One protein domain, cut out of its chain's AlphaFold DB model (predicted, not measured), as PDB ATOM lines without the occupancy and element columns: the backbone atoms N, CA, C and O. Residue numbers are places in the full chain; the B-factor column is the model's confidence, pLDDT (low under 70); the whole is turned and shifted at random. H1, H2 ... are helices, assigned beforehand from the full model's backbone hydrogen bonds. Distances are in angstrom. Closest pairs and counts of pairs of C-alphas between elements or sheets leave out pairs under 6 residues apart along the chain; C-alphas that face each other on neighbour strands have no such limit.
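Overview. This is residues 42 to 98 of the 114 residues of an uncharacterized protein of Acidithiobacillus thiooxidans ATCC 19377 (UniProt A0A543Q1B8). Two short helices, H2 and H3, form a V joined at its point by a tight link, and a third helix, H1, is set in the mouth of the V, packing on both at large angles. A long loop, residues 54 to 68, sweeps from the end of H1 to the start of H2. The printed part has 57 residues with three named helices in the order H1, H2, H3 and no named strand, and its class is all helix. It is compact, with a radius of gyration of the C-alphas of 10.7 A, and only just elongated, spanning 31 by 21 by 20 A.

Arrangement. H1, residues 43 to 53, touches H2, residues 69 to 78. Their closest C-alphas, those of Lys 45 and Ala 69, are 5.1 A apart, and their lines are about perpendicular at 82 degrees. H1 also touches H3, residues 84 to 94, with the closest C-alphas, those of Ile 47 and Leu 91, 7.1 A apart. H1 and H3 run the same way at a steep tilt of 58 degrees. H2 and H3 are close but not clearly touching: their closest C-alphas, those of Gln 77 and Gln 84, are 7.6 A apart. They run opposite ways at a steep tilt of 50 degrees. In H1, H2 and H3 every O i to N i+4 pair is within hydrogen-bond range.

Along the chain. H1 begins at C-alpha 43 (214.099, 277.415, 279.995) and measures 15.4 A from first to last C-alpha. H2 begins at C-alpha 69 (220.112, 275.462, 286.249) and measures 14.2 A. H3 measures 15.6 A and ends at C-alpha 94 (217.748, 286.318, 272.248).

Size, cuts and confidence. The two C-alphas farthest apart, those of Arg 63 and Glu 97, are 31.6 A apart. The printed part has no cut. The link from H1 to H2 is long, with 15 residues. Mean pLDDT of the printed part is 87.9; residues 62 and 64 are under 70.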
ATOM      1  N   SER A  42     215.344 273.954 277.038       90.44
ATOM      2  CA  SER A  42     214.943 274.043 278.434       90.44
ATOM      3  C   SER A  42     215.149 275.460 278.928       90.44
ATOM      4  O   SER A  42     216.264 275.977 278.897       90.44
ATOM      5  N   ILE A  43     214.080 276.057 279.446       90.62
ATOM      6  CA  ILE A  43     214.099 277.415 279.995       90.62
ATOM      7  C   ILE A  43     215.105 277.546 281.129       90.62
ATOM      8  O   ILE A  43     215.882 278.493 281.143       90.62
ATOM      9  N   GLU A  44     215.130 276.572 282.041       91.81
ATOM     10  CA  GLU A  44     216.043 276.562 283.186       91.81
ATOM     11  C   GLU A  44     217.504 276.559 282.729       91.81
ATOM     12  O   GLU A  44     218.321 277.319 283.249       91.81
ATOM     13  N   LYS A  45     217.843 275.705 281.753       91.62
ATOM     14  CA  LYS A  45     219.211 275.613 281.230       91.62
ATOM     15  C   LYS A  45     219.586 276.862 280.446       91.62
ATOM     16  O   LYS A  45     220.662 277.397 280.679       91.62
ATOM     17  N   ALA A  46     218.700 277.325 279.565       92.12
ATOM     18  CA  ALA A  46     218.937 278.497 278.733       92.12
ATOM     19  C   ALA A  46     219.197 279.729 279.603       92.12
ATOM     20  O   ALA A  46     220.258 280.332 279.499       92.12
ATOM     21  N   ILE A  47     218.304 280.034 280.551       92.75
ATOM     22  CA  ILE A  47     218.473 281.219 281.398       92.75
ATOM     23  C   ILE A  47     219.710 281.133 282.296       92.75
ATOM     24  O   ILE A  47     220.348 282.148 282.569       92.75
ATOM     25  N   TYR A  48     220.077 279.927 282.739       92.06
ATOM     26  CA  TYR A  48     221.299 279.728 283.507       92.06
ATOM     27  C   TYR A  48     222.547 279.948 282.654       92.06
ATOM     28  O   TYR A  48     223.450 280.644 283.103       92.06
ATOM     29  N   THR A  49     222.594 279.426 281.427       91.25
ATOM     30  CA  THR A  49     223.694 279.705 280.492       91.25
ATOM     31  C   THR A  49     223.809 281.201 280.221       91.25
ATOM     32  O   THR A  49     224.898 281.751 280.382       91.25
ATOM     33  N   GLU A  50     222.695 281.875 279.917       91.12
ATOM     34  CA  GLU A  50     222.686 283.324 279.682       91.12
ATOM     35  C   GLU A  50     223.215 284.107 280.889       91.12
ATOM     36  O   GLU A  50     223.993 285.038 280.715       91.12
ATOM     37  N   SER A  51     222.905 283.676 282.117       89.44
ATOM     38  CA  SER A  51     223.427 284.314 283.337       89.44
ATOM     39  C   SER A  51     224.953 284.268 283.483       89.44
ATOM     40  O   SER A  51     225.514 285.052 284.242       89.44
ATOM     41  N   GLN A  52     225.617 283.346 282.781       87.06
ATOM     42  CA  GLN A  52     227.070 283.168 282.830       87.06
ATOM     43  C   GLN A  52     227.786 283.864 281.670       87.06
ATOM     44  O   GLN A  52     228.939 284.264 281.821       87.06
ATOM     45  N   VAL A  53     227.135 283.975 280.508       88.00
ATOM     46  CA  VAL A  53     227.750 284.524 279.286       88.00
ATOM     47  C   VAL A  53     227.395 285.989 279.043       88.00
ATOM     48  O   VAL A  53     228.172 286.712 278.422       88.00
ATOM     49  N   ASP A  54     226.244 286.447 279.534       86.50
ATOM     50  CA  ASP A  54     225.780 287.811 279.326       86.50
ATOM     51  C   ASP A  54     226.297 288.767 280.395       86.50
ATOM     52  O   ASP A  54     225.862 288.759 281.545       86.50
ATOM     53  N   CYS A  55     227.182 289.670 279.983       83.19
ATOM     54  CA  CYS A  55     227.674 290.738 280.847       83.19
ATOM     55  C   CYS A  55     226.586 291.743 281.275       83.19
ATOM     56  O   CYS A  55     226.760 292.408 282.295       83.19
ATOM     57  N   HIS A  56     225.468 291.834 280.546       85.62
ATOM     58  CA  HIS A  56     224.327 292.704 280.856       85.62
ATOM     59  C   HIS A  56     223.100 291.915 281.331       85.62
ATOM     60  O   HIS A  56     221.966 292.381 281.189       85.62
ATOM     61  N   PHE A  57     223.312 290.723 281.896       87.56
ATOM     62  CA  PHE A  57     222.227 289.866 282.352       87.56
ATOM     63  C   PHE A  57     221.288 290.608 283.330       87.56
ATOM     64  O   PHE A  57     221.734 291.068 284.385       87.56
ATOM     65  N   PRO A  58     219.979 290.724 283.027       87.06
ATOM     66  CA  PRO A  58     219.089 291.640 283.741       87.06
ATOM     67  C   PRO A  58     218.621 291.116 285.107       87.06
ATOM     68  O   PRO A  58     218.075 291.879 285.904       87.06
ATOM     69  N   PHE A  59     218.809 289.824 285.401       87.00
ATOM     70  CA  PHE A  59     218.303 289.203 286.628       87.00
ATOM     71  C   PHE A  59     219.420 289.044 287.668       87.00
ATOM     72  O   PHE A  59     220.040 287.990 287.801       87.00
ATOM     73  N   ALA A  60     219.677 290.111 288.426       75.38
ATOM     74  CA  ALA A  60     220.683 290.112 289.484       75.38
ATOM     75  C   ALA A  60     220.264 289.209 290.655       75.38
ATOM     76  O   ALA A  60     219.214 289.401 291.270       75.38
ATOM     77  N   THR A  61     221.097 288.230 291.002       71.69
ATOM     78  CA  THR A  61     220.720 287.212 291.990       71.69
ATOM     79  C   THR A  61     221.227 287.456 293.405       71.69
ATOM     80  O   THR A  61     220.795 286.743 294.317       71.69
ATOM     81  N   GLY A  62     222.152 288.405 293.603       68.38
ATOM     82  CA  GLY A  62     222.840 288.659 294.881       68.38
ATOM     83  C   GLY A  62     223.603 287.450 295.451       68.38
ATOM     84  O   GLY A  62     224.186 287.534 296.528       68.38
ATOM     85  N   ARG A  63     223.581 286.315 294.742       77.69
ATOM     86  CA  ARG A  63     224.135 285.016 295.109       77.69
ATOM     87  C   ARG A  63     225.052 284.585 293.976       77.69
ATOM     88  O   ARG A  63     224.608 284.452 292.841       77.69
ATOM     89  N   ASN A  64     226.309 284.330 294.314       69.19
ATOM     90  CA  ASN A  64     227.362 284.110 293.321       69.19
ATOM     91  C   ASN A  64     227.534 282.631 292.938       69.19
ATOM     92  O   ASN A  64     228.305 282.323 292.037       69.19
ATOM     93  N   THR A  65     226.854 281.704 293.624       77.50
ATOM     94  CA  THR A  65     227.010 280.258 293.402       77.50
ATOM     95  C   THR A  65     225.667 279.533 293.376       77.50
ATOM     96  O   THR A  65     224.861 279.641 294.303       77.50
ATOM     97  N   PHE A  66     225.451 278.739 292.327       85.00
ATOM     98  CA  PHE A  66     224.279 277.882 292.144       85.00
ATOM     99  C   PHE A  66     224.728 276.449 291.889       85.00
ATOM    100  O   PHE A  66     225.745 276.222 291.236       85.00
ATOM    101  N   THR A  67     223.973 275.475 292.395       85.44
ATOM    102  CA  THR A  67     224.289 274.048 292.187       85.44
ATOM    103  C   THR A  67     223.871 273.549 290.803       85.44
ATOM    104  O   THR A  67     224.262 272.459 290.390       85.44
ATOM    105  N   GLY A  68     223.098 274.349 290.064       89.12
ATOM    106  CA  GLY A  68     222.757 274.115 288.668       89.12
ATOM    107  C   GLY A  68     221.579 274.963 288.190       89.12
ATOM    108  O   GLY A  68     220.998 275.744 288.944       89.12
ATOM    109  N   ALA A  69     221.187 274.741 286.934       90.56
ATOM    110  CA  ALA A  69     220.112 275.462 286.249       90.56
ATOM    111  C   ALA A  69     218.773 275.481 287.015       90.56
ATOM    112  O   ALA A  69     218.116 276.515 287.115       90.56
ATOM    113  N   LYS A  70     218.400 274.349 287.624       91.50
ATOM    114  CA  LYS A  70     217.182 274.218 288.442       91.50
ATOM    115  C   LYS A  70     217.210 275.071 289.706       91.50
ATOM    116  O   LYS A  70     216.200 275.671 290.058       91.50
ATOM    117  N   ASP A  71     218.347 275.093 290.402       90.56
ATOM    118  CA  ASP A  71     218.533 275.896 291.620       90.56
ATOM    119  C   ASP A  71     218.457 277.385 291.276       90.56
ATOM    120  O   ASP A  71     217.731 278.141 291.918       90.56
ATOM    121  N   PHE A  72     219.118 277.783 290.189       91.12
ATOM    122  CA  PHE A  72     219.077 279.149 289.686       91.12
ATOM    123  C   PHE A  72     217.658 279.609 289.333       91.12
ATOM    124  O   PHE A  72     217.194 280.629 289.841       91.12
ATOM    125  N   TYR A  73     216.936 278.832 288.521       91.19
ATOM    126  CA  TYR A  73     215.571 279.173 288.122       91.19
ATOM    127  C   TYR A  73     214.624 279.269 289.326       91.19
ATOM    128  O   TYR A  73     213.877 280.240 289.459       91.19
ATOM    129  N   LYS A  74     214.707 278.314 290.264       90.44
ATOM    130  CA  LYS A  74     213.932 278.369 291.513       90.44
ATOM    131  C   LYS A  74     214.272 279.601 292.342       90.44
ATOM    132  O   LYS A  74     213.358 280.223 292.876       90.44
ATOM    133  N   HIS A  75     215.547 279.973 292.438       90.06
ATOM    134  CA  HIS A  75     215.972 281.171 293.164       90.06
ATOM    135  C   HIS A  75     215.386 282.444 292.547       90.06
ATOM    136  O   HIS A  75     214.853 283.273 293.286       90.06
ATOM    137  N   LEU A  76     215.405 282.573 291.213       89.81
ATOM    138  CA  LEU A  76     214.787 283.704 290.510       89.81
ATOM    139  C   LEU A  76     213.298 283.849 290.849       89.81
ATOM    140  O   LEU A  76     212.844 284.953 291.157       89.81
ATOM    141  N   GLN A  77     212.565 282.732 290.848       88.06
ATOM    142  CA  GLN A  77     211.137 282.717 291.163       88.06
ATOM    143  C   GLN A  77     210.863 282.991 292.649       88.06
ATOM    144  O   GLN A  77     210.036 283.836 292.978       88.06
ATOM    145  N   GLN A  78     211.569 282.312 293.558       88.12
ATOM    146  CA  GLN A  78     211.355 282.427 295.008       88.12
ATOM    147  C   GLN A  78     211.697 283.816 295.548       88.12
ATOM    148  O   GLN A  78     211.057 284.288 296.484       88.12
ATOM    149  N   LYS A  79     212.713 284.471 294.976       86.75
ATOM    150  CA  LYS A  79     213.096 285.838 295.345       86.75
ATOM    151  C   LYS A  79     212.299 286.907 294.599       86.75
ATOM    152  O   LYS A  79     212.498 288.083 294.880       86.75
ATOM    153  N   GLY A  80     211.426 286.518 293.667       86.69
ATOM    154  CA  GLY A  80     210.660 287.456 292.847       86.69
ATOM    155  C   GLY A  80     211.536 288.347 291.961       86.69
ATOM    156  O   GLY A  80     211.106 289.433 291.593       86.69
ATOM    157  N   ILE A  81     212.759 287.907 291.637       89.31
ATOM    158  CA  ILE A  81     213.711 288.669 290.808       89.31
ATOM    159  C   ILE A  81     213.190 288.765 289.375       89.31
ATOM    160  O   ILE A  81     213.313 289.800 288.725       89.31
ATOM    161  N   ALA A  82     212.609 287.670 288.886       89.88
ATOM    162  CA  ALA A  82     212.060 287.585 287.549       89.88
ATOM    163  C   ALA A  82     210.786 286.747 287.562       89.88
ATOM    164  O   ALA A  82     210.736 285.645 288.114       89.88
ATOM    165  N   THR A  83     209.752 287.259 286.909       89.69
ATOM    166  CA  THR A  83     208.566 286.472 286.582       89.69
ATOM    167  C   THR A  83     208.871 285.526 285.426       89.69
ATOM    168  O   THR A  83     209.729 285.790 284.583       89.69
ATOM    169  N   GLN A  84     208.099 284.445 285.327       88.31
ATOM    170  CA  GLN A  84     208.207 283.509 284.210       88.31
ATOM    171  C   GLN A  84     208.050 284.215 282.848       88.31
ATOM    172  O   GLN A  84     208.785 283.913 281.915       88.31
ATOM    173  N   LYS A  85     207.165 285.217 282.751       90.12
ATOM    174  CA  LYS A  85     206.990 286.033 281.540       90.12
ATOM    175  C   LYS A  85     208.244 286.839 281.185       90.12
ATOM    176  O   LYS A  85     208.603 286.899 280.018       90.12
ATOM    177  N   GLN A  86     208.909 287.452 282.166       92.81
ATOM    178  CA  GLN A  86     210.146 288.204 281.916       92.81
ATOM    179  C   GLN A  86     211.273 287.290 281.438       92.81
ATOM    180  O   GLN A  86     211.984 287.648 280.505       92.81
ATOM    181  N   ILE A  87     211.398 286.102 282.037       91.75
ATOM    182  CA  ILE A  87     212.375 285.094 281.607       91.75
ATOM    183  C   ILE A  87     212.079 284.649 280.172       91.75
ATOM    184  O   ILE A  87     212.989 284.606 279.351       91.75
ATOM    185  N   PHE A  88     210.814 284.360 279.853       90.88
ATOM    186  CA  PHE A  88     210.424 283.981 278.498       90.88
ATOM    187  C   PHE A  88     210.715 285.075 277.481       90.88
ATOM    188  O   PHE A  88     211.365 284.785 276.489       90.88
ATOM    189  N   ASN A  89     210.286 286.313 277.735       92.94
ATOM    190  CA  ASN A  89     210.538 287.428 276.824       92.94
ATOM    191  C   ASN A  89     212.038 287.600 276.566       92.94
ATOM    192  O   ASN A  89     212.453 287.668 275.420       92.94
ATOM    193  N   TYR A  90     212.852 287.565 277.622       93.44
ATOM    194  CA  TYR A  90     214.300 287.670 277.495       93.44
ATOM    195  C   TYR A  90     214.905 286.568 276.608       93.44
ATOM    196  O   TYR A  90     215.725 286.847 275.736       93.44
ATOM    197  N   LEU A  91     214.482 285.314 276.801       91.94
ATOM    198  CA  LEU A  91     214.944 284.199 275.969       91.94
ATOM    199  C   LEU A  91     214.409 284.289 274.532       91.94
ATOM    200  O   LEU A  91     215.123 283.949 273.592       91.94
ATOM    201  N   MET A  92     213.176 284.769 274.348       90.50
ATOM    202  CA  MET A  92     212.586 284.982 273.027       90.50
ATOM    203  C   MET A  92     213.337 286.053 272.241       90.50
ATOM    204  O   MET A  92     213.661 285.810 271.085       90.50
ATOM    205  N   ASP A  93     213.667 287.182 272.865       91.94
ATOM    206  CA  ASP A  93     214.416 288.269 272.225       91.94
ATOM    207  C   ASP A  93     215.809 287.785 271.787       91.94
ATOM    208  O   ASP A  93     216.276 288.083 270.690       91.94
ATOM    209  N   ARG A  94     216.459 286.941 272.600       89.25
ATOM    210  CA  ARG A  94     217.748 286.318 272.248       89.25
ATOM    211  C   ARG A  94     217.673 285.266 271.157       89.25
ATOM    212  O   ARG A  94     218.677 284.983 270.507       89.25
ATOM    213  N   ASN A  95     216.521 284.639 270.985       89.00
ATOM    214  CA  ASN A  95     216.313 283.617 269.969       89.00
ATOM    215  C   ASN A  95     215.404 284.121 268.848       89.00
ATOM    216  O   ASN A  95     214.835 283.304 268.124       89.00
ATOM    217  N   GLU A  96     215.289 285.444 268.686       91.06
ATOM    218  CA  GLU A  96     214.374 286.063 267.733       91.06
ATOM    219  C   GLU A  96     214.606 285.519 266.324       91.06
ATOM    220  O   GLU A  96     213.657 285.067 265.694       91.06
ATOM    221  N   GLU A  97     215.853 285.453 265.853       89.44
ATOM    222  CA  GLU A  97     216.166 284.945 264.511       89.44
ATOM    223  C   GLU A  97     215.675 283.504 264.286       89.44
ATOM    224  O   GLU A  97     215.053 283.200 263.265       89.44
ATOM    225  N   GLU A  98     215.895 282.607 265.250       88.19
ATOM    226  CA  GLU A  98     215.446 281.214 265.157       88.19
ATOM    227  C   GLU A  98     213.918 281.092 265.287       88.19
ATOM    228  O   GLU A  98     213.283 280.301 264.583       88.19
TER     229      GLU A  98